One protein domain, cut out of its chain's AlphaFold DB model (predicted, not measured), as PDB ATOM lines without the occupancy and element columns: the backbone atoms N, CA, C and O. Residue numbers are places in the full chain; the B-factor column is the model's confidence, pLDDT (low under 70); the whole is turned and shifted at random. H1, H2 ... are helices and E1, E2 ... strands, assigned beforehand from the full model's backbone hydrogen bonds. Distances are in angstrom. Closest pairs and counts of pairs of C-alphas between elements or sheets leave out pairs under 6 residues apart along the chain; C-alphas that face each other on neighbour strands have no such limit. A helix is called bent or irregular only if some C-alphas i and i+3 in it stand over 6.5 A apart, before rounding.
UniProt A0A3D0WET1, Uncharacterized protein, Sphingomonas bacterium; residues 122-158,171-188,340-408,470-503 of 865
ATOM      1  N   LYS A 122      37.651  27.352 -47.483       98.12
ATOM      2  CA  LYS A 122      36.916  28.376 -48.221       98.12
ATOM      3  C   LYS A 122      36.947  29.696 -47.464       98.12
ATOM      4  O   LYS A 122      36.908  29.704 -46.232       98.12
ATOM      5  N   LEU A 123      36.965  30.804 -48.193       98.50
ATOM      6  CA  LEU A 123      36.748  32.125 -47.614       98.50
ATOM      7  C   LEU A 123      35.278  32.274 -47.177       98.50
ATOM      8  O   LEU A 123      34.366  31.830 -47.869       98.50
ATOM      9  N   VAL A 124      35.046  32.916 -46.039       98.44
ATOM     10  CA  VAL A 124      33.716  33.254 -45.517       98.44
ATOM     11  C   VAL A 124      33.698  34.694 -45.023       98.44
ATOM     12  O   VAL A 124      34.735  35.253 -44.662       98.44
ATOM     13  N   TRP A 125      32.523  35.310 -44.983       98.38
ATOM     14  CA  TRP A 125      32.386  36.680 -44.498       98.38
ATOM     15  C   TRP A 125      31.075  36.934 -43.766       98.38
ATOM     16  O   TRP A 125      30.071  36.252 -43.979       98.38
ATOM     17  N   SER A 126      31.096  37.962 -42.926       97.69
ATOM     18  CA  SER A 126      29.914  38.645 -42.410       97.69
ATOM     19  C   SER A 126      29.929  40.101 -42.869       97.69
ATOM     20  O   SER A 126      30.979  40.666 -43.192       97.69
ATOM     21  N   GLU A 127      28.747  40.705 -42.915       95.69
ATOM     22  CA  GLU A 127      28.552  42.077 -43.364       95.69
ATOM     23  C   GLU A 127      27.894  42.906 -42.259       95.69
ATOM     24  O   GLU A 127      27.022  42.431 -41.531       95.69
ATOM     25  N   THR A 128      28.312  44.159 -42.108       95.69
ATOM     26  CA  THR A 128      27.667  45.132 -41.218       95.69
ATOM     27  C   THR A 128      27.665  46.498 -41.882       95.69
ATOM     28  O   THR A 128      28.692  46.942 -42.390       95.69
ATOM     29  N   VAL A 129      26.520  47.178 -41.869       94.25
ATOM     30  CA  VAL A 129      26.425  48.565 -42.332       94.25
ATOM     31  C   VAL A 129      26.529  49.503 -41.134       94.25
ATOM     32  O   VAL A 129      25.814  49.331 -40.149       94.25
ATOM     33  N   ILE A 130      27.430  50.481 -41.218       94.62
ATOM     34  CA  ILE A 130      27.736  51.447 -40.163       94.62
ATOM     35  C   ILE A 130      27.516  52.864 -40.696       94.62
ATOM     36  O   ILE A 130      27.990  53.214 -41.780       94.62
ATOM     37  N   GLU A 131      26.831  53.687 -39.905       93.75
ATOM     38  CA  GLU A 131      26.706  55.123 -40.148       93.75
ATOM     39  C   GLU A 131      27.978  55.855 -39.705       93.75
ATOM     40  O   GLU A 131      28.452  55.715 -38.576       93.75
ATOM     41  N   GLY A 132      28.555  56.623 -40.623       92.94
ATOM     42  CA  GLY A 132      29.762  57.404 -40.409       92.94
ATOM     43  C   GLY A 132      29.535  58.711 -39.655       92.94
ATOM     44  O   GLY A 132      28.414  59.185 -39.507       92.94
ATOM     45  N   GLY A 133      30.625  59.349 -39.227       93.62
ATOM     46  CA  GLY A 133      30.603  60.638 -38.521       93.62
ATOM     47  C   GLY A 133      30.660  60.521 -36.995       93.62
ATOM     48  O   GLY A 133      30.919  61.514 -36.318       93.62
ATOM     49  N   HIS A 134      30.517  59.309 -36.455       92.62
ATOM     50  CA  HIS A 134      30.633  59.016 -35.028       92.62
ATOM     51  C   HIS A 134      31.492  57.761 -34.798       92.62
ATOM     52  O   HIS A 134      31.633  56.944 -35.709       92.62
ATOM     53  N   PRO A 135      32.102  57.590 -33.610       93.06
ATOM     54  CA  PRO A 135      32.797  56.353 -33.263       93.06
ATOM     55  C   PRO A 135      31.836  55.167 -33.275       93.06
ATOM     56  O   PRO A 135      30.754  55.244 -32.694       93.06
ATOM     57  N   PHE A 136      32.248  54.065 -33.893       93.38
ATOM     58  CA  PHE A 136      31.545  52.798 -33.767       93.38
ATOM     59  C   PHE A 136      31.995  52.091 -32.483       93.38
ATOM     60  O   PHE A 136      33.189  51.964 -32.232       93.38
ATOM     61  N   ALA A 137      31.036  51.643 -31.672       81.50
ATOM     62  CA  ALA A 137      31.277  50.966 -30.396       81.50
ATOM     63  C   ALA A 137      30.491  49.645 -30.331       81.50
ATOM     64  O   ALA A 137      29.645  49.447 -29.461       81.50
ATOM     65  N   GLY A 138      30.725  48.762 -31.305       91.62
ATOM     66  CA  GLY A 138      30.034  47.478 -31.428       91.62
ATOM     67  C   GLY A 138      30.957  46.331 -31.836       91.62
ATOM     68  O   GLY A 138      32.142  46.522 -32.124       91.62
ATOM     69  N   LYS A 139      30.389  45.123 -31.869       96.19
ATOM     70  CA  LYS A 139      31.070  43.907 -32.328       96.19
ATOM     71  C   LYS A 139      30.632  43.552 -33.737       96.19
ATOM     72  O   LYS A 139      29.436  43.524 -34.019       96.19
ATOM     73  N   LEU A 140      31.594  43.241 -34.598       97.19
ATOM     74  CA  LEU A 140      31.303  42.698 -35.918       97.19
ATOM     75  C   LEU A 140      30.839  41.238 -35.778       97.19
ATOM     76  O   LEU A 140      31.540  40.448 -35.128       97.19
ATOM     77  N   PRO A 141      29.706  40.846 -36.394       96.31
ATOM     78  CA  PRO A 141      29.234  39.468 -36.380       96.31
ATOM     79  C   PRO A 141      30.326  38.522 -36.868       96.31
ATOM     80  O   PRO A 141      31.073  38.851 -37.788       96.31
ATOM     81  N   ARG A 142      30.442  37.339 -36.270       95.44
ATOM     82  CA  ARG A 142      31.406  36.344 -36.744       95.44
ATOM     83  C   ARG A 142      30.892  35.709 -38.047       95.44
ATOM     84  O   ARG A 142      29.716  35.352 -38.098       95.44
ATOM     85  N   PRO A 143      31.738  35.543 -39.077       96.75
ATOM     86  CA  PRO A 143      31.392  34.784 -40.272       96.75
ATOM     87  C   PRO A 143      31.016  33.319 -39.977       96.75
ATOM     88  O   PRO A 143      31.414  32.776 -38.937       96.75
ATOM     89  N   PRO A 144      30.295  32.651 -40.899       94.31
ATOM     90  CA  PRO A 144      29.908  31.252 -40.745       94.31
ATOM     91  C   PRO A 144      31.096  30.300 -40.559       94.31
ATOM     92  O   PRO A 144      32.066  30.316 -41.313       94.31
ATOM     93  N   GLN A 145      30.980  29.406 -39.578       94.19
ATOM     94  CA  GLN A 145      31.980  28.366 -39.288       94.19
ATOM     95  C   GLN A 145      31.588  26.997 -39.860       94.19
ATOM     96  O   GLN A 145      32.269  26.004 -39.612       94.19
ATOM     97  N   VAL A 146      30.468  26.944 -40.584       94.06
ATOM     98  CA  VAL A 146      29.901  25.709 -41.123       94.06
ATOM     99  C   VAL A 146      30.886  25.083 -42.104       94.06
ATOM    100  O   VAL A 146      31.384  25.743 -43.022       94.06
ATOM    101  N   THR A 147      31.152  23.799 -41.906       95.62
ATOM    102  CA  THR A 147      31.934  22.983 -42.829       95.62
ATOM    103  C   THR A 147      31.073  22.618 -44.037       95.62
ATOM    104  O   THR A 147      29.997  22.041 -43.886       95.62
ATOM    105  N   GLY A 148      31.533  22.988 -45.231       94.12
ATOM    106  CA  GLY A 148      30.764  22.877 -46.473       94.12
ATOM    107  C   GLY A 148      31.273  23.829 -47.561       94.12
ATOM    108  O   GLY A 148      32.301  24.477 -47.353       94.12
ATOM    109  N   PRO A 149      30.594  23.941 -48.714       92.94
ATOM    110  CA  PRO A 149      31.154  24.575 -49.915       92.94
ATOM    111  C   PRO A 149      31.077  26.112 -49.943       92.94
ATOM    112  O   PRO A 149      31.923  26.752 -50.564       92.94
ATOM    113  N   TYR A 150      30.111  26.741 -49.260       95.31
ATOM    114  CA  TYR A 150      29.898  28.194 -49.349       95.31
ATOM    115  C   TYR A 150      29.208  28.767 -48.106       95.31
ATOM    116  O   TYR A 150      28.146  28.287 -47.730       95.31
ATOM    117  N   GLN A 151      29.760  29.820 -47.489       95.19
ATOM    118  CA  GLN A 151      29.163  30.503 -46.325       95.19
ATOM    119  C   GLN A 151      28.626  29.513 -45.264       95.19
ATOM    120  O   GLN A 151      29.397  28.708 -44.744       95.19
ATOM    121  N   ALA A 152      27.329  29.572 -44.936       92.38
ATOM    122  CA  ALA A 152      26.663  28.696 -43.970       92.38
ATOM    123  C   ALA A 152      26.091  27.403 -44.589       92.38
ATOM    124  O   ALA A 152      25.396  26.659 -43.904       92.38
ATOM    125  N   MET A 153      26.363  27.128 -45.869       91.44
ATOM    126  CA  MET A 153      25.885  25.925 -46.544       91.44
ATOM    127  C   MET A 153      26.572  24.683 -45.957       91.44
ATOM    128  O   MET A 153      27.809  24.616 -45.985       91.44
ATOM    129  N   PRO A 154      25.809  23.698 -45.446       87.88
ATOM    130  CA  PRO A 154      26.378  22.454 -44.952       87.88
ATOM    131  C   PRO A 154      26.929  21.610 -46.104       87.88
ATOM    132  O   PRO A 154      26.539  21.765 -47.265       87.88
ATOM    133  N   LEU A 155      27.832  20.690 -45.773       84.62
ATOM    134  CA  LEU A 155      28.254  19.650 -46.701       84.62
ATOM    135  C   LEU A 155      27.032  18.828 -47.141       84.62
ATOM    136  O   LEU A 155      26.289  18.312 -46.308       84.62
ATOM    137  N   VAL A 156      26.837  18.701 -48.451       72.06
ATOM    138  CA  VAL A 156      25.909  17.725 -49.025       72.06
ATOM    139  C   VAL A 156      26.737  16.488 -49.336       72.06
ATOM    140  O   VAL A 156      27.742  16.592 -50.041       72.06
ATOM    141  N   GLU A 157      26.373  15.348 -48.753       62.66
ATOM    142  CA  GLU A 157      27.116  14.107 -48.960       62.66
ATOM    143  C   GLU A 157      27.131  13.728 -50.443       62.66
ATOM    144  O   GLU A 157      26.092  13.726 -51.111       62.66
ATOM    145  N   ASP A 158      28.315  13.393 -50.957       56.44
ATOM    146  CA  ASP A 158      28.423  12.762 -52.265       56.44
ATOM    147  C   ASP A 158      27.710  11.405 -52.204       56.44
ATOM    148  O   ASP A 158      27.827  10.675 -51.217       56.44
ATOM    149  N   PRO A 171      34.225  17.831 -38.791       92.25
ATOM    150  CA  PRO A 171      34.999  18.731 -37.947       92.25
ATOM    151  C   PRO A 171      34.833  20.177 -38.421       92.25
ATOM    152  O   PRO A 171      34.601  20.431 -39.605       92.25
ATOM    153  N   THR A 172      34.985  21.130 -37.504       95.00
ATOM    154  CA  THR A 172      34.922  22.566 -37.801       95.00
ATOM    155  C   THR A 172      36.267  23.234 -37.548       95.00
ATOM    156  O   THR A 172      37.053  22.817 -36.696       95.00
ATOM    157  N   TYR A 173      36.547  24.284 -38.313       96.81
ATOM    158  CA  TYR A 173      37.692  25.161 -38.103       96.81
ATOM    159  C   TYR A 173      37.347  26.554 -38.618       96.81
ATOM    160  O   TYR A 173      36.649  26.693 -39.624       96.81
ATOM    161  N   TYR A 174      37.837  27.580 -37.925       97.62
ATOM    162  CA  TYR A 174      37.677  28.970 -38.320       97.62
ATOM    163  C   TYR A 174      38.883  29.797 -37.900       97.62
ATOM    164  O   TYR A 174      39.332  29.692 -36.758       97.62
ATOM    165  N   ALA A 175      39.307  30.705 -38.772       97.25
ATOM    166  CA  ALA A 175      40.185  31.806 -38.405       97.25
ATOM    167  C   ALA A 175      39.796  33.089 -39.152       97.25
ATOM    168  O   ALA A 175      39.341  33.041 -40.296       97.25
ATOM    169  N   ASP A 176      39.966  34.233 -38.487       97.62
ATOM    170  CA  ASP A 176      39.858  35.553 -39.111       97.62
ATOM    171  C   ASP A 176      41.040  35.790 -40.061       97.62
ATOM    172  O   ASP A 176      42.140  35.287 -39.828       97.62
ATOM    173  N   THR A 177      40.828  36.576 -41.120       96.69
ATOM    174  CA  THR A 177      41.915  36.949 -42.040       96.69
ATOM    175  C   THR A 177      42.000  38.435 -42.347       96.69
ATOM    176  O   THR A 177      43.112  38.939 -42.471       96.69
ATOM    177  N   ALA A 178      40.878  39.134 -42.508       97.81
ATOM    178  CA  ALA A 178      40.885  40.549 -42.861       97.81
ATOM    179  C   ALA A 178      39.575  41.221 -42.454       97.81
ATOM    180  O   ALA A 178      38.518  40.593 -42.454       97.81
ATOM    181  N   VAL A 179      39.627  42.517 -42.168       98.50
ATOM    182  CA  VAL A 179      38.436  43.357 -42.016       98.50
ATOM    183  C   VAL A 179      38.599  44.554 -42.927       98.50
ATOM    184  O   VAL A 179      39.575  45.285 -42.805       98.50
ATOM    185  N   VAL A 180      37.656  44.770 -43.837       98.50
ATOM    186  CA  VAL A 180      37.713  45.890 -44.784       98.50
ATOM    187  C   VAL A 180      36.403  46.655 -44.796       98.50
ATOM    188  O   VAL A 180      35.339  46.080 -44.569       98.50
ATOM    189  N   ALA A 181      36.467  47.950 -45.081       98.12
ATOM    190  CA  ALA A 181      35.296  48.803 -45.190       98.12
ATOM    191  C   ALA A 181      35.304  49.622 -46.477       98.12
ATOM    192  O   ALA A 181      36.350  50.090 -46.922       98.12
ATOM    193  N   TYR A 182      34.128  49.835 -47.057       96.88
ATOM    194  CA  TYR A 182      33.956  50.701 -48.220       96.88
ATOM    195  C   TYR A 182      32.619  51.442 -48.162       96.88
ATOM    196  O   TYR A 182      31.675  50.999 -47.503       96.88
ATOM    197  N   ARG A 183      32.546  52.604 -48.816       94.56
ATOM    198  CA  ARG A 183      31.322  53.417 -48.843       94.56
ATOM    199  C   ARG A 183      30.256  52.773 -49.713       94.56
ATOM    200  O   ARG A 183      30.571  52.235 -50.768       94.56
ATOM    201  N   ILE A 184      29.004  52.886 -49.295       92.19
ATOM    202  CA  ILE A 184      27.850  52.438 -50.075       92.19
ATOM    203  C   ILE A 184      26.874  53.590 -50.296       92.19
ATOM    204  O   ILE A 184      26.767  54.495 -49.467       92.19
ATOM    205  N   ASP A 185      26.164  53.543 -51.420       85.62
ATOM    206  CA  ASP A 185      25.079  54.478 -51.706       85.62
ATOM    207  C   ASP A 185      23.851  54.149 -50.852       85.62
ATOM    208  O   ASP A 185      23.549  52.982 -50.589       85.62
ATOM    209  N   ASP A 186      23.084  55.175 -50.490       70.25
ATOM    210  CA  ASP A 186      21.814  54.993 -49.794       70.25
ATOM    211  C   ASP A 186      20.723  54.555 -50.785       70.25
ATOM    212  O   ASP A 186      20.005  55.363 -51.378       70.25
ATOM    213  N   ARG A 187      20.649  53.246 -51.043       72.00
ATOM    214  CA  ARG A 187      19.619  52.631 -51.892       72.00
ATOM    215  C   ARG A 187      18.717  51.768 -51.019       72.00
ATOM    216  O   ARG A 187      19.112  50.695 -50.573       72.00
ATOM    217  N   ALA A 188      17.499  52.243 -50.761       59.19
ATOM    218  CA  ALA A 188      16.527  51.502 -49.965       59.19
ATOM    219  C   ALA A 188      16.121  50.195 -50.671       59.19
ATOM    220  O   ALA A 188      15.629  50.221 -51.802       59.19
ATOM    221  N   ASP A 340      24.917  47.174 -58.070       90.56
ATOM    222  CA  ASP A 340      25.690  46.439 -59.060       90.56
ATOM    223  C   ASP A 340      26.503  45.342 -58.365       90.56
ATOM    224  O   ASP A 340      27.233  45.598 -57.405       90.56
ATOM    225  N   ARG A 341      26.405  44.118 -58.884       92.06
ATOM    226  CA  ARG A 341      27.236  42.990 -58.456       92.06
ATOM    227  C   ARG A 341      28.046  42.436 -59.615       92.06
ATOM    228  O   ARG A 341      27.652  42.554 -60.784       92.06
ATOM    229  N   VAL A 342      29.199  41.852 -59.301       92.19
ATOM    230  CA  VAL A 342      29.990  41.093 -60.269       92.19
ATOM    231  C   VAL A 342      29.191  39.870 -60.704       92.19
ATOM    232  O   VAL A 342      28.602  39.165 -59.890       92.19
ATOM    233  N   ASP A 343      29.133  39.662 -62.015       91.44
ATOM    234  CA  ASP A 343      28.315  38.622 -62.622       91.44
ATOM    235  C   ASP A 343      28.976  37.247 -62.451       91.44
ATOM    236  O   ASP A 343      30.163  37.107 -62.750       91.44
ATOM    237  N   HIS A 344      28.222  36.249 -61.981       93.38
ATOM    238  CA  HIS A 344      28.686  34.900 -61.629       93.38
ATOM    239  C   HIS A 344      29.902  34.912 -60.688       93.38
ATOM    240  O   HIS A 344      30.877  34.172 -60.882       93.38
ATOM    241  N   VAL A 345      29.872  35.796 -59.686       94.44
ATOM    242  CA  VAL A 345      31.001  35.991 -58.772       94.44
ATOM    243  C   VAL A 345      31.367  34.720 -58.017       94.44
ATOM    244  O   VAL A 345      32.547  34.493 -57.803       94.44
ATOM    245  N   GLU A 346      30.417  33.857 -57.668       96.44
ATOM    246  CA  GLU A 346      30.684  32.655 -56.878       96.44
ATOM    247  C   GLU A 346      31.641  31.707 -57.618       96.44
ATOM    248  O   GLU A 346      32.646  31.261 -57.061       96.44
ATOM    249  N   ALA A 347      31.410  31.500 -58.918       94.69
ATOM    250  CA  ALA A 347      32.335  30.771 -59.781       94.69
ATOM    251  C   ALA A 347      33.651  31.540 -59.963       94.69
ATOM    252  O   ALA A 347      34.739  30.981 -59.805       94.69
ATOM    253  N   LYS A 348      33.582  32.842 -60.276       95.88
ATOM    254  CA  LYS A 348      34.775  33.672 -60.521       95.88
ATOM    255  C   LYS A 348      35.654  33.842 -59.265       95.88
ATOM    256  O   LYS A 348      36.855  34.047 -59.404       95.88
ATOM    257  N   ALA A 349      35.106  33.700 -58.066       97.88
ATOM    258  CA  ALA A 349      35.819  33.711 -56.790       97.88
ATOM    259  C   ALA A 349      36.270  32.304 -56.349       97.88
ATOM    260  O   ALA A 349      36.847  32.155 -55.275       97.88
ATOM    261  N   GLY A 350      36.035  31.267 -57.160       96.56
ATOM    262  CA  GLY A 350      36.523  29.912 -56.906       96.56
ATOM    263  C   GLY A 350      35.727  29.119 -55.867       96.56
ATOM    264  O   GLY A 350      36.257  28.148 -55.340       96.56
ATOM    265  N   PHE A 351      34.480  29.495 -55.564       96.94
ATOM    266  CA  PHE A 351      33.589  28.669 -54.730       96.94
ATOM    267  C   PHE A 351      32.974  27.496 -55.499       96.94
ATOM    268  O   PHE A 351      32.490  26.546 -54.898       96.94
ATOM    269  N   THR A 352      33.003  27.567 -56.827       92.38
ATOM    270  CA  THR A 352      32.619  26.492 -57.742       92.38
ATOM    271  C   THR A 352      33.431  26.613 -59.032       92.38
ATOM    272  O   THR A 352      34.004  27.669 -59.332       92.38
ATOM    273  N   ILE A 353      33.506  25.530 -59.800       87.06
ATOM    274  CA  ILE A 353      34.305  25.456 -61.023       87.06
ATOM    275  C   ILE A 353      33.404  25.701 -62.233       87.06
ATOM    276  O   ILE A 353      32.357  25.076 -62.390       87.06
ATOM    277  N   ALA A 354      33.842  26.585 -63.130       85.62
ATOM    278  CA  ALA A 354      33.197  26.799 -64.420       85.62
ATOM    279  C   ALA A 354      34.072  26.283 -65.564       85.62
ATOM    280  O   ALA A 354      35.288  26.457 -65.555       85.62
ATOM    281  N   ARG A 355      33.436  25.701 -66.589       77.69
ATOM    282  CA  ARG A 355      34.124  25.167 -67.778       77.69
ATOM    283  C   ARG A 355      34.850  26.253 -68.577       77.69
ATOM    284  O   ARG A 355      35.948  26.019 -69.064       77.69
ATOM    285  N   ALA A 356      34.229  27.422 -68.713       79.94
ATOM    286  CA  ALA A 356      34.752  28.531 -69.503       79.94
ATOM    287  C   ALA A 356      34.384  29.871 -68.846       79.94
ATOM    288  O   ALA A 356      33.256  30.353 -68.971       79.94
ATOM    289  N   TYR A 357      35.333  30.438 -68.097       86.00
ATOM    290  CA  TYR A 357      35.145  31.660 -67.302       86.00
ATOM    291  C   TYR A 357      34.910  32.921 -68.139       86.00
ATOM    292  O   TYR A 357      34.252  33.843 -67.673       86.00
ATOM    293  N   ASP A 358      35.449  32.962 -69.352       79.12
ATOM    294  CA  ASP A 358      35.272  34.019 -70.350       79.12
ATOM    295  C   ASP A 358      33.854  34.043 -70.936       79.12
ATOM    296  O   ASP A 358      33.334  35.103 -71.270       79.12
ATOM    297  N   THR A 359      33.198  32.882 -70.997       78.06
ATOM    298  CA  THR A 359      31.793  32.785 -71.418       78.06
ATOM    299  C   THR A 359      30.806  33.064 -70.285       78.06
ATOM    300  O   THR A 359      29.597  33.077 -70.531       78.06
ATOM    301  N   LEU A 360      31.283  33.211 -69.039       78.44
ATOM    302  CA  LEU A 360      30.424  33.497 -67.895       78.44
ATOM    303  C   LEU A 360      29.973  34.950 -67.920       78.44
ATOM    304  O   LEU A 360      30.694  35.859 -67.500       78.44
ATOM    305  N   GLY A 361      28.718  35.119 -68.297       65.62
ATOM    306  CA  GLY A 361      27.955  36.294 -67.954       65.62
ATOM    307  C   GLY A 361      26.979  36.727 -69.029       65.62
ATOM    308  O   GLY A 361      26.990  36.230 -70.155       65.62
ATOM    309  N   ASN A 362      26.117  37.662 -68.657       65.69
ATOM    310  CA  ASN A 362      25.356  38.448 -69.615       65.69
ATOM    311  C   ASN A 362      26.258  39.589 -70.127       65.69
ATOM    312  O   ASN A 362      27.162  40.014 -69.403       65.69
ATOM    313  N   PRO A 363      26.028  40.145 -71.330       57.22
ATOM    314  CA  PRO A 363      26.613  41.429 -71.710       57.22
ATOM    315  C   PRO A 363      26.073  42.519 -70.768       57.22
ATOM    316  O   PRO A 363      25.061  43.166 -71.032       57.22
ATOM    317  N   ALA A 364      26.703  42.664 -69.605       59.41
ATOM    318  CA  ALA A 364      26.332  43.635 -68.594       59.41
ATOM    319  C   ALA A 364      26.880  45.011 -68.982       59.41
ATOM    320  O   ALA A 364      27.985  45.132 -69.516       59.41
ATOM    321  N   ALA A 365      26.112  46.063 -68.692       62.31
ATOM    322  CA  ALA A 365      26.577  47.427 -68.895       62.31
ATOM    323  C   ALA A 365      27.876  47.684 -68.097       62.31
ATOM    324  O   ALA A 365      28.059  47.105 -67.015       62.31
ATOM    325  N   PRO A 366      28.763  48.571 -68.585       70.31
ATOM    326  CA  PRO A 366      29.872  49.075 -67.790       70.31
ATOM    327  C   PRO A 366      29.345  49.570 -66.441       70.31
ATOM    328  O   PRO A 366      28.431  50.392 -66.387       70.31
ATOM    329  N   ALA A 367      29.908  49.053 -65.354       76.56
ATOM    330  CA  ALA A 367      29.610  49.507 -64.005       76.56
ATOM    331  C   ALA A 367      30.900  50.045 -63.389       76.56
ATOM    332  O   ALA A 367      31.946  49.390 -63.465       76.56
ATOM    333  N   THR A 368      30.806  51.235 -62.802       80.81
ATOM    334  CA  THR A 368      31.862  51.820 -61.974       80.81
ATOM    335  C   THR A 368      31.398  51.702 -60.537       80.81
ATOM    336  O   THR A 368      30.365  52.259 -60.172       80.81
ATOM    337  N   GLY A 369      32.110  50.895 -59.766       86.38
ATOM    338  CA  GLY A 369      31.880  50.721 -58.348       86.38
ATOM    339  C   GLY A 369      32.743  51.664 -57.519       86.38
ATOM    340  O   GLY A 369      33.103  52.761 -57.947       86.38
ATOM    341  N   VAL A 370      33.074  51.230 -56.311       90.06
ATOM    342  CA  VAL A 370      33.852  52.035 -55.364       90.06
ATOM    343  C   VAL A 370      35.322  52.038 -55.768       90.06
ATOM    344  O   VAL A 370      35.879  50.977 -56.032       90.06
ATOM    345  N   ALA A 371      35.971  53.206 -55.803       93.12
ATOM    346  CA  ALA A 371      37.400  53.301 -56.110       93.12
ATOM    347  C   ALA A 371      38.222  52.429 -55.146       93.12
ATOM    348  O   ALA A 371      38.018  52.496 -53.929       93.12
ATOM    349  N   ALA A 372      39.153  51.627 -55.671       93.25
ATOM    350  CA  ALA A 372      39.916  50.657 -54.882       93.25
ATOM    351  C   ALA A 372      40.695  51.319 -53.732       93.25
ATOM    352  O   ALA A 372      40.828  50.756 -52.649       93.25
ATOM    353  N   GLU A 373      41.156  52.551 -53.931       93.44
ATOM    354  CA  GLU A 373      41.903  53.362 -52.968       93.44
ATOM    355  C   GLU A 373      41.054  53.816 -51.779       93.44
ATOM    356  O   GLU A 373      41.599  54.153 -50.730       93.44
ATOM    357  N   SER A 374      39.730  53.826 -51.935       94.69
ATOM    358  CA  SER A 374      38.791  54.199 -50.875       94.69
ATOM    359  C   SER A 374      38.350  53.017 -50.006       94.69
ATOM    360  O   SER A 374      37.646  53.221 -49.015       94.69
ATOM    361  N   VAL A 375      38.783  51.794 -50.343       97.62
ATOM    362  CA  VAL A 375      38.620  50.619 -49.484       97.62
ATOM    363  C   VAL A 375      39.617  50.712 -48.331       97.62
ATOM    364  O   VAL A 375      40.831  50.778 -48.531       97.62
ATOM    365  N   VAL A 376      39.093  50.723 -47.110       97.62
ATOM    366  CA  VAL A 376      39.864  50.882 -45.878       97.62
ATOM    367  C   VAL A 376      40.133  49.512 -45.274       97.62
ATOM    368  O   VAL A 376      39.197  48.761 -45.014       97.62
ATOM    369  N   ASP A 377      41.400  49.207 -45.008       98.00
ATOM    370  CA  ASP A 377      41.789  48.049 -44.205       98.00
ATOM    371  C   ASP A 377      41.653  48.384 -42.711       98.00
ATOM    372  O   ASP A 377      42.283  49.308 -42.190       98.00
ATOM    373  N   LEU A 378      40.778  47.647 -42.036       97.88
ATOM    374  CA  LEU A 378      40.465  47.755 -40.616       97.88
ATOM    375  C   LEU A 378      40.943  46.531 -39.826       97.88
ATOM    376  O   LEU A 378      40.594  46.395 -38.656       97.88
ATOM    377  N   THR A 379      41.734  45.643 -40.434       97.12
ATOM    378  CA  THR A 379      42.132  44.361 -39.834       97.12
ATOM    379  C   THR A 379      42.797  44.551 -38.471       97.12
ATOM    380  O   THR A 379      42.403  43.910 -37.502       97.12
ATOM    381  N   SER A 380      43.735  45.495 -38.353       96.94
ATOM    382  CA  SER A 380      44.426  45.803 -37.089       96.94
ATOM    383  C   SER A 380      43.562  46.528 -36.051       96.94
ATOM    384  O   SER A 380      43.996  46.709 -34.916       96.94
ATOM    385  N   ARG A 381      42.353  46.961 -36.428       96.44
ATOM    386  CA  ARG A 381      41.421  47.695 -35.562       96.44
ATOM    387  C   ARG A 381      40.337  46.813 -34.950       96.44
ATOM    388  O   ARG A 381      39.568  47.290 -34.116       96.44
ATOM    389  N   MET A 382      40.246  45.554 -35.374       97.12
ATOM    390  CA  MET A 382      39.349  44.579 -34.771       97.12
ATOM    391  C   MET A 382      40.082  43.831 -33.654       97.12
ATOM    392  O   MET A 382      41.102  43.187 -33.885       97.12
ATOM    393  N   ALA A 383      39.542  43.896 -32.440       96.25
ATOM    394  CA  ALA A 383      40.011  43.096 -31.317       96.25
ATOM    395  C   ALA A 383      39.624  41.614 -31.487       96.25
ATOM    396  O   ALA A 383      38.696  41.271 -32.223       96.25
ATOM    397  N   ALA A 384      40.289  40.722 -30.748       93.31
ATOM    398  CA  ALA A 384      40.043  39.276 -30.812       93.31
ATOM    399  C   ALA A 384      38.591  38.874 -30.476       93.31
ATOM    400  O   ALA A 384      38.100  37.851 -30.951       93.31
ATOM    401  N   ASP A 385      37.880  39.682 -29.684       94.62
ATOM    402  CA  ASP A 385      36.477  39.449 -29.330       94.62
ATOM    403  C   ASP A 385      35.474  39.959 -30.389       94.62
ATOM    404  O   ASP A 385      34.259  39.867 -30.183       94.62
ATOM    405  N   GLY A 386      35.977  40.495 -31.508       95.56
ATOM    406  CA  GLY A 386      35.208  41.060 -32.614       95.56
ATOM    407  C   GLY A 386      34.839  42.537 -32.460       95.56
ATOM    408  O   GLY A 386      34.194  43.078 -33.360       95.56
ATOM    409  N   SER A 387      35.209  43.199 -31.359       96.69
ATOM    410  CA  SER A 387      34.984  44.641 -31.184       96.69
ATOM    411  C   SER A 387      35.827  45.440 -32.176       96.69
ATOM    412  O   SER A 387      37.015  45.163 -32.333       96.69
ATOM    413  N   LEU A 388      35.231  46.429 -32.843       96.81
ATOM    414  CA  LEU A 388      35.920  47.262 -33.833       96.81
ATOM    415  C   LEU A 388      36.137  48.678 -33.289       96.81
ATOM    416  O   LEU A 388      35.165  49.395 -33.065       96.81
ATOM    417  N   ASP A 389      37.397  49.099 -33.153       94.88
ATOM    418  CA  ASP A 389      37.748  50.490 -32.835       94.88
ATOM    419  C   ASP A 389      37.920  51.309 -34.118       94.88
ATOM    420  O   ASP A 389      38.986  51.358 -34.744       94.88
ATOM    421  N   TRP A 390      36.840  51.955 -34.554       95.94
ATOM    422  CA  TRP A 390      36.873  52.769 -35.759       95.94
ATOM    423  C   TRP A 390      35.995  54.013 -35.648       95.94
ATOM    424  O   TRP A 390      34.858  53.973 -35.182       95.94
ATOM    425  N   ARG A 391      36.529  55.140 -36.132       95.81
ATOM    426  CA  ARG A 391      35.799  56.395 -36.348       95.81
ATOM    427  C   ARG A 391      35.580  56.577 -37.853       95.81
ATOM    428  O   ARG A 391      36.409  57.224 -38.500       95.81
ATOM    429  N   PRO A 392      34.533  55.967 -38.435       94.38
ATOM    430  CA  PRO A 392      34.228  56.117 -39.852       94.38
ATOM    431  C   PRO A 392      34.000  57.587 -40.230       94.38
ATOM    432  O   PRO A 392      33.252  58.286 -39.540       94.38
ATOM    433  N   PRO A 393      34.575  58.078 -41.344       95.12
ATOM    434  CA  PRO A 393      34.194  59.369 -41.917       95.12
ATOM    435  C   PRO A 393      32.698  59.415 -42.251       95.12
ATOM    436  O   PRO A 393      32.112  58.371 -42.524       95.12
ATOM    437  N   ALA A 394      32.093  60.604 -42.313       94.56
ATOM    438  CA  ALA A 394      30.670  60.763 -42.643       94.56
ATOM    439  C   ALA A 394      30.260  60.022 -43.935       94.56
ATOM    440  O   ALA A 394      30.996  60.052 -44.930       94.56
ATOM    441  N   GLY A 395      29.082  59.388 -43.910       92.31
ATOM    442  CA  GLY A 395      28.535  58.541 -44.979       92.31
ATOM    443  C   GLY A 395      28.228  57.117 -44.501       92.31
ATOM    444  O   GLY A 395      28.621  56.741 -43.402       92.31
ATOM    445  N   ARG A 396      27.547  56.318 -45.329       94.06
ATOM    446  CA  ARG A 396      27.245  54.912 -45.021       94.06
ATOM    447  C   ARG A 396      28.401  54.013 -45.439       94.06
ATOM    448  O   ARG A 396      28.892  54.108 -46.567       94.06
ATOM    449  N   TRP A 397      28.822  53.125 -44.547       95.88
ATOM    450  CA  TRP A 397      29.930  52.204 -44.777       95.88
ATOM    451  C   TRP A 397      29.475  50.764 -44.638       95.88
ATOM    452  O   TRP A 397      28.841  50.401 -43.653       95.88
ATOM    453  N   ARG A 398      29.866  49.924 -45.591       96.69
ATOM    454  CA  ARG A 398      29.782  48.476 -45.458       96.69
ATOM    455  C   ARG A 398      31.113  47.956 -44.947       96.69
ATOM    456  O   ARG A 398      32.141  48.174 -45.582       96.69
ATOM    457  N   VAL A 399      31.076  47.270 -43.813       98.12
ATOM    458  CA  VAL A 399      32.216  46.578 -43.216       98.12
ATOM    459  C   VAL A 399      32.062  45.085 -43.461       98.12
ATOM    460  O   VAL A 399      31.029  44.498 -43.137       98.12
ATOM    461  N   LEU A 400      33.093  44.482 -44.043       98.50
ATOM    462  CA  LEU A 400      33.203  43.050 -44.277       98.50
ATOM    463  C   LEU A 400      34.268  42.482 -43.345       98.50
ATOM    464  O   LEU A 400      35.438  42.860 -43.434       98.50
ATOM    465  N   ARG A 401      33.866  41.562 -42.466       98.44
ATOM    466  CA  ARG A 401      34.791  40.736 -41.683       98.44
ATOM    467  C   ARG A 401      34.972  39.425 -42.426       98.44
ATOM    468  O   ARG A 401      34.021  38.664 -42.570       98.44
ATOM    469  N   PHE A 402      36.181  39.179 -42.900       98.69
ATOM    470  CA  PHE A 402      36.565  37.959 -43.588       98.69
ATOM    471  C   PHE A 402      37.238  36.984 -42.627       98.69
ATOM    472  O   PHE A 402      38.123  37.345 -41.848       98.69
ATOM    473  N   GLY A 403      36.869  35.721 -42.769       98.38
ATOM    474  CA  GLY A 403      37.576  34.586 -42.206       98.38
ATOM    475  C   GLY A 403      37.580  33.437 -43.199       98.38
ATOM    476  O   GLY A 403      37.184  33.593 -44.352       98.38
ATOM    477  N   TYR A 404      38.009  32.267 -42.765       98.56
ATOM    478  CA  TYR A 404      37.941  31.058 -43.575       98.56
ATOM    479  C   TYR A 404      37.546  29.858 -42.726       98.56
ATOM    480  O   TYR A 404      37.883  29.786 -41.545       98.56
ATOM    481  N   SER A 405      36.819  28.927 -43.338       98.25
ATOM    482  CA  SER A 405      36.356  27.681 -42.718       98.25
ATOM    483  C   SER A 405      36.539  26.497 -43.665       98.25
ATOM    484  O   SER A 405      36.988  26.667 -44.800       98.25
ATOM    485  N   LEU A 406      36.237  25.283 -43.207       98.06
ATOM    486  CA  LEU A 406      36.511  24.065 -43.974       98.06
ATOM    487  C   LEU A 406      35.541  23.858 -45.132       98.06
ATOM    488  O   LEU A 406      34.345  24.137 -45.015       98.06
ATOM    489  N   THR A 407      36.047  23.288 -46.228       96.06
ATOM    490  CA  THR A 407      35.194  22.717 -47.282       96.06
ATOM    491  C   THR A 407      34.566  21.397 -46.833       96.06
ATOM    492  O   THR A 407      33.436  21.099 -47.204       96.06
ATOM    493  N   GLY A 408      35.275  20.631 -45.993       93.50
ATOM    494  CA  GLY A 408      34.798  19.375 -45.404       93.50
ATOM    495  C   GLY A 408      34.974  18.136 -46.270       93.50
ATOM    496  O   GLY A 408      34.508  17.069 -45.886       93.50
ATOM    497  N   TRP A 470      40.832  29.358 -50.464       98.69
ATOM    498  CA  TRP A 470      41.607  30.034 -49.436       98.69
ATOM    499  C   TRP A 470      42.674  29.143 -48.811       98.69
ATOM    500  O   TRP A 470      42.490  27.941 -48.658       98.69
ATOM    501  N   THR A 471      43.783  29.763 -48.423       97.94
ATOM    502  CA  THR A 471      44.773  29.212 -47.494       97.94
ATOM    503  C   THR A 471      45.330  30.355 -46.650       97.94
ATOM    504  O   THR A 471      45.280  31.513 -47.070       97.94
ATOM    505  N   ALA A 472      45.858  30.069 -45.458       95.06
ATOM    506  CA  ALA A 472      46.287  31.101 -44.508       95.06
ATOM    507  C   ALA A 472      47.325  32.068 -45.108       95.06
ATOM    508  O   ALA A 472      47.305  33.265 -44.835       95.06
ATOM    509  N   ARG A 473      48.205  31.557 -45.976       92.62
ATOM    510  CA  ARG A 473      49.272  32.338 -46.614       92.62
ATOM    511  C   ARG A 473      48.872  32.943 -47.957       92.62
ATOM    512  O   ARG A 473      49.704  33.589 -48.596       92.62
ATOM    513  N   LEU A 474      47.626  32.761 -48.405       96.25
ATOM    514  CA  LEU A 474      47.174  33.227 -49.718       96.25
ATOM    515  C   LEU A 474      47.489  34.718 -49.955       96.25
ATOM    516  O   LEU A 474      47.978  35.021 -51.041       96.25
ATOM    517  N   PRO A 475      47.339  35.638 -48.976       95.44
ATOM    518  CA  PRO A 475      47.737  37.031 -49.170       95.44
ATOM    519  C   PRO A 475      49.211  37.239 -49.529       95.44
ATOM    520  O   PRO A 475      49.536  38.025 -50.423       95.44
ATOM    521  N   GLU A 476      50.112  36.508 -48.868       90.94
ATOM    522  CA  GLU A 476      51.551  36.548 -49.150       90.94
ATOM    523  C   GLU A 476      51.842  36.007 -50.552       90.94
ATOM    524  O   GLU A 476      52.576  36.626 -51.328       90.94
ATOM    525  N   HIS A 477      51.238  34.865 -50.893       81.56
ATOM    526  CA  HIS A 477      51.403  34.224 -52.194       81.56
ATOM    527  C   HIS A 477      50.853  35.087 -53.329       81.56
ATOM    528  O   HIS A 477      51.537  35.262 -54.334       81.56
ATOM    529  N   PHE A 478      49.667  35.668 -53.159       92.12
ATOM    530  CA  PHE A 478      49.048  36.546 -54.143       92.12
ATOM    531  C   PHE A 478      49.937  37.759 -54.419       92.12
ATOM    532  O   PHE A 478      50.283  38.013 -55.571       92.12
ATOM    533  N   ARG A 479      50.402  38.453 -53.368       88.81
ATOM    534  CA  ARG A 479      51.301  39.607 -53.525       88.81
ATOM    535  C   ARG A 479      52.581  39.226 -54.267       88.81
ATOM    536  O   ARG A 479      52.993  39.937 -55.180       88.81
ATOM    537  N   ARG A 480      53.176  38.080 -53.921       85.44
ATOM    538  CA  ARG A 480      54.384  37.553 -54.573       85.44
ATOM    539  C   ARG A 480      54.164  37.198 -56.045       85.44
ATOM    540  O   ARG A 480      55.039  37.455 -56.863       85.44
ATOM    541  N   LEU A 481      53.044  36.558 -56.368       70.62
ATOM    542  CA  LEU A 481      52.787  35.979 -57.687       70.62
ATOM    543  C   LEU A 481      52.150  36.968 -58.668       70.62
ATOM    544  O   LEU A 481      52.339  36.821 -59.877       70.62
ATOM    545  N   ARG A 482      51.363  37.928 -58.172       90.56
ATOM    546  CA  ARG A 482      50.590  38.890 -58.976       90.56
ATOM    547  C   ARG A 482      51.153  40.310 -58.921       90.56
ATOM    548  O   ARG A 482      50.850  41.111 -59.795       90.56
ATOM    549  N   GLY A 483      52.007  40.617 -57.944       82.12
ATOM    550  CA  GLY A 483      52.719  41.896 -57.861       82.12
ATOM    551  C   GLY A 483      51.935  43.037 -57.204       82.12
ATOM    552  O   GLY A 483      52.397  44.174 -57.242       82.12
ATOM    553  N   TYR A 484      50.780  42.763 -56.589       93.62
ATOM    554  CA  TYR A 484      49.990  43.760 -55.861       93.62
ATOM    555  C   TYR A 484      49.222  43.149 -54.679       93.62
ATOM    556  O   TYR A 484      49.100  41.933 -54.552       93.62
ATOM    557  N   ASP A 485      48.737  44.001 -53.777       93.88
ATOM    558  CA  ASP A 485      48.005  43.595 -52.575       93.88
ATOM    559  C   ASP A 485      46.522  43.305 -52.875       93.88
ATOM    560  O   ASP A 485      45.822  44.161 -53.421       93.88
ATOM    561  N   LEU A 486      46.021  42.127 -52.485       97.19
ATOM    562  CA  LEU A 486      44.609  41.772 -52.664       97.19
ATOM    563  C   LEU A 486      43.648  42.450 -51.682       97.19
ATOM    564  O   LEU A 486      42.446  42.424 -51.923       97.19
ATOM    565  N   THR A 487      44.125  43.010 -50.570       96.25
ATOM    566  CA  THR A 487      43.285  43.405 -49.422       96.25
ATOM    567  C   THR A 487      42.170  44.362 -49.828       96.25
ATOM    568  O   THR A 487      41.007  44.155 -49.490       96.25
ATOM    569  N   ARG A 488      42.495  45.364 -50.652       96.44
ATOM    570  CA  ARG A 488      41.519  46.341 -51.168       96.44
ATOM    571  C   ARG A 488      40.510  45.734 -52.147       96.44
ATOM    572  O   ARG A 488      39.438  46.292 -52.349       96.44
ATOM    573  N   TRP A 489      40.835  44.587 -52.731       98.25
ATOM    574  CA  TRP A 489      40.010  43.869 -53.696       98.25
ATOM    575  C   TRP A 489      39.196  42.734 -53.065       98.25
ATOM    576  O   TRP A 489      38.311  42.196 -53.722       98.25
ATOM    577  N   LEU A 490      39.411  42.400 -51.785       98.25
ATOM    578  CA  LEU A 490      38.634  41.374 -51.076       98.25
ATOM    579  C   LEU A 490      37.107  41.543 -51.181       98.25
ATOM    580  O   LEU A 490      36.437  40.524 -51.356       98.25
ATOM    581  N   PRO A 491      36.518  42.763 -51.162       98.44
ATOM    582  CA  PRO A 491      35.077  42.922 -51.376       98.44
ATOM    583  C   PRO A 491      34.574  42.340 -52.703       98.44
ATOM    584  O   PRO A 491      33.416  41.940 -52.802       98.44
ATOM    585  N   VAL A 492      35.432  42.253 -53.721       98.31
ATOM    586  CA  VAL A 492      35.072  41.669 -55.016       98.31
ATOM    587  C   VAL A 492      34.719  40.188 -54.884       98.31
ATOM    588  O   VAL A 492      33.821  39.721 -55.578       98.31
ATOM    589  N   LEU A 493      35.333  39.456 -53.944       98.25
ATOM    590  CA  LEU A 493      35.033  38.039 -53.690       98.25
ATOM    591  C   LEU A 493      33.611  37.813 -53.141       98.25
ATOM    592  O   LEU A 493      33.112  36.695 -53.206       98.25
ATOM    593  N   THR A 494      32.946  38.864 -52.641       96.62
ATOM    594  CA  THR A 494      31.550  38.833 -52.154       96.62
ATOM    595  C   THR A 494      30.550  39.387 -53.176       96.62
ATOM    596  O   THR A 494      29.360  39.554 -52.892       96.62
ATOM    597  N   GLY A 495      31.027  39.707 -54.382       95.06
ATOM    598  CA  GLY A 495      30.224  40.259 -55.469       95.06
ATOM    599  C   GLY A 495      30.257  41.773 -55.588       95.06
ATOM    600  O   GLY A 495      29.636  42.281 -56.518       95.06
ATOM    601  N   ALA A 496      30.937  42.512 -54.709       95.31
ATOM    602  CA  ALA A 496      31.032  43.963 -54.856       95.31
ATOM    603  C   ALA A 496      31.812  44.347 -56.124       95.31
ATOM    604  O   ALA A 496      32.782  43.688 -56.493       95.31
ATOM    605  N   VAL A 497      31.420  45.440 -56.777       94.25
ATOM    606  CA  VAL A 497      32.227  46.039 -57.848       94.25
ATOM    607  C   VAL A 497      33.183  47.050 -57.210       94.25
ATOM    608  O   VAL A 497      32.739  48.037 -56.623       94.25
ATOM    609  N   ILE A 498      34.487  46.793 -57.310       95.94
ATOM    610  CA  ILE A 498      35.567  47.695 -56.885       95.94
ATOM    611  C   ILE A 498      36.336  48.149 -58.129       95.94
ATOM    612  O   ILE A 498      36.649  47.336 -59.001       95.94
ATOM    613  N   GLY A 499      36.593  49.451 -58.237       94.62
ATOM    614  CA  GLY A 499      36.989  50.085 -59.491       94.62
ATOM    615  C   GLY A 499      35.900  49.908 -60.548       94.62
ATOM    616  O   GLY A 499      34.706  50.044 -60.279       94.62
ATOM    617  N   SER A 500      36.295  49.570 -61.762       91.81
ATOM    618  CA  SER A 500      35.396  49.129 -62.824       91.81
ATOM    619  C   SER A 500      35.095  47.631 -62.731       91.81
ATOM    620  O   SER A 500      35.874  46.835 -62.204       91.81
ATOM    621  N   ARG A 501      33.983  47.206 -63.343       88.31
ATOM    622  CA  ARG A 501      33.665  45.778 -63.523       88.31
ATOM    623  C   ARG A 501      34.827  45.002 -64.159       88.31
ATOM    624  O   ARG A 501      35.132  43.904 -63.712       88.31
ATOM    625  N   ALA A 502      35.495  45.586 -65.154       89.00
ATOM    626  CA  ALA A 502      36.634  44.960 -65.820       89.00
ATOM    627  C   ALA A 502      37.829  44.761 -64.872       89.00
ATOM    628  O   ALA A 502      38.478  43.720 -64.915       89.00
ATOM    629  N   GLU A 503      38.115  45.726 -63.995       94.06
ATOM    630  CA  GLU A 503      39.179  45.597 -62.991       94.06
ATOM    631  C   GLU A 503      38.835  44.554 -61.923       94.06
ATOM    632  O   GLU A 503      39.667  43.706 -61.612       94.06
TER     633      GLU A 503
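What this domain is: This is residues 122 to 158, 171 to 188, 340 to 408 and 470 to 503 of the 865 residues of an uncharacterized protein of Sphingomonas bacterium (UniProt A0A3D0WET1). Little of this domain is regular structure: helix H3 crosses one face of a twisted three-stranded sheet, with H2 off to one side. The 158 printed residues include 52 in named elements, E1, E2, H1, E3, H2, H3; the sheet, E1 E3 E2, is antiparallel, the class mixed. It is compact, radius of gyration of the C-alphas 16.2 A, spanning 47 by 43 by 37 A.

Where its parts are: E1, residues 122 to 131, 29.7 A, begins at C-alpha (36.916, 28.376, -48.221). E2, 174 to 183, bends by 53 degrees at 177. H1 is 345 to 348, E3 396 to 406, H2 474 to 482; H3, 487 to 494, ends at C-alpha (31.550, 38.833, -52.154).

How they stand to each other: N 126 and O 401 of E1 and E3 are 3.0 A apart; N 180 and O 400 of E2 and E3, 3.0 A. H3 is on the sheet at height 8.2 A, across the strands. It is irregular, C-alphas 488 and 491 7.3 A apart, with 0 of 4 O i to N i+4 pairs but 4 of 5 i+3 pairs within hydrogen-bond range. H1 touches H3, closest C-alphas Val 345 and Leu 493, 6.8 A.

The domain as a whole: Cuts after 158, 188 and 408 span 16.8, 13.9 and 13.3 A. The link H1 to E3 is long. Residues 157 to 158, 188 and 361 to 365 have pLDDT under 70.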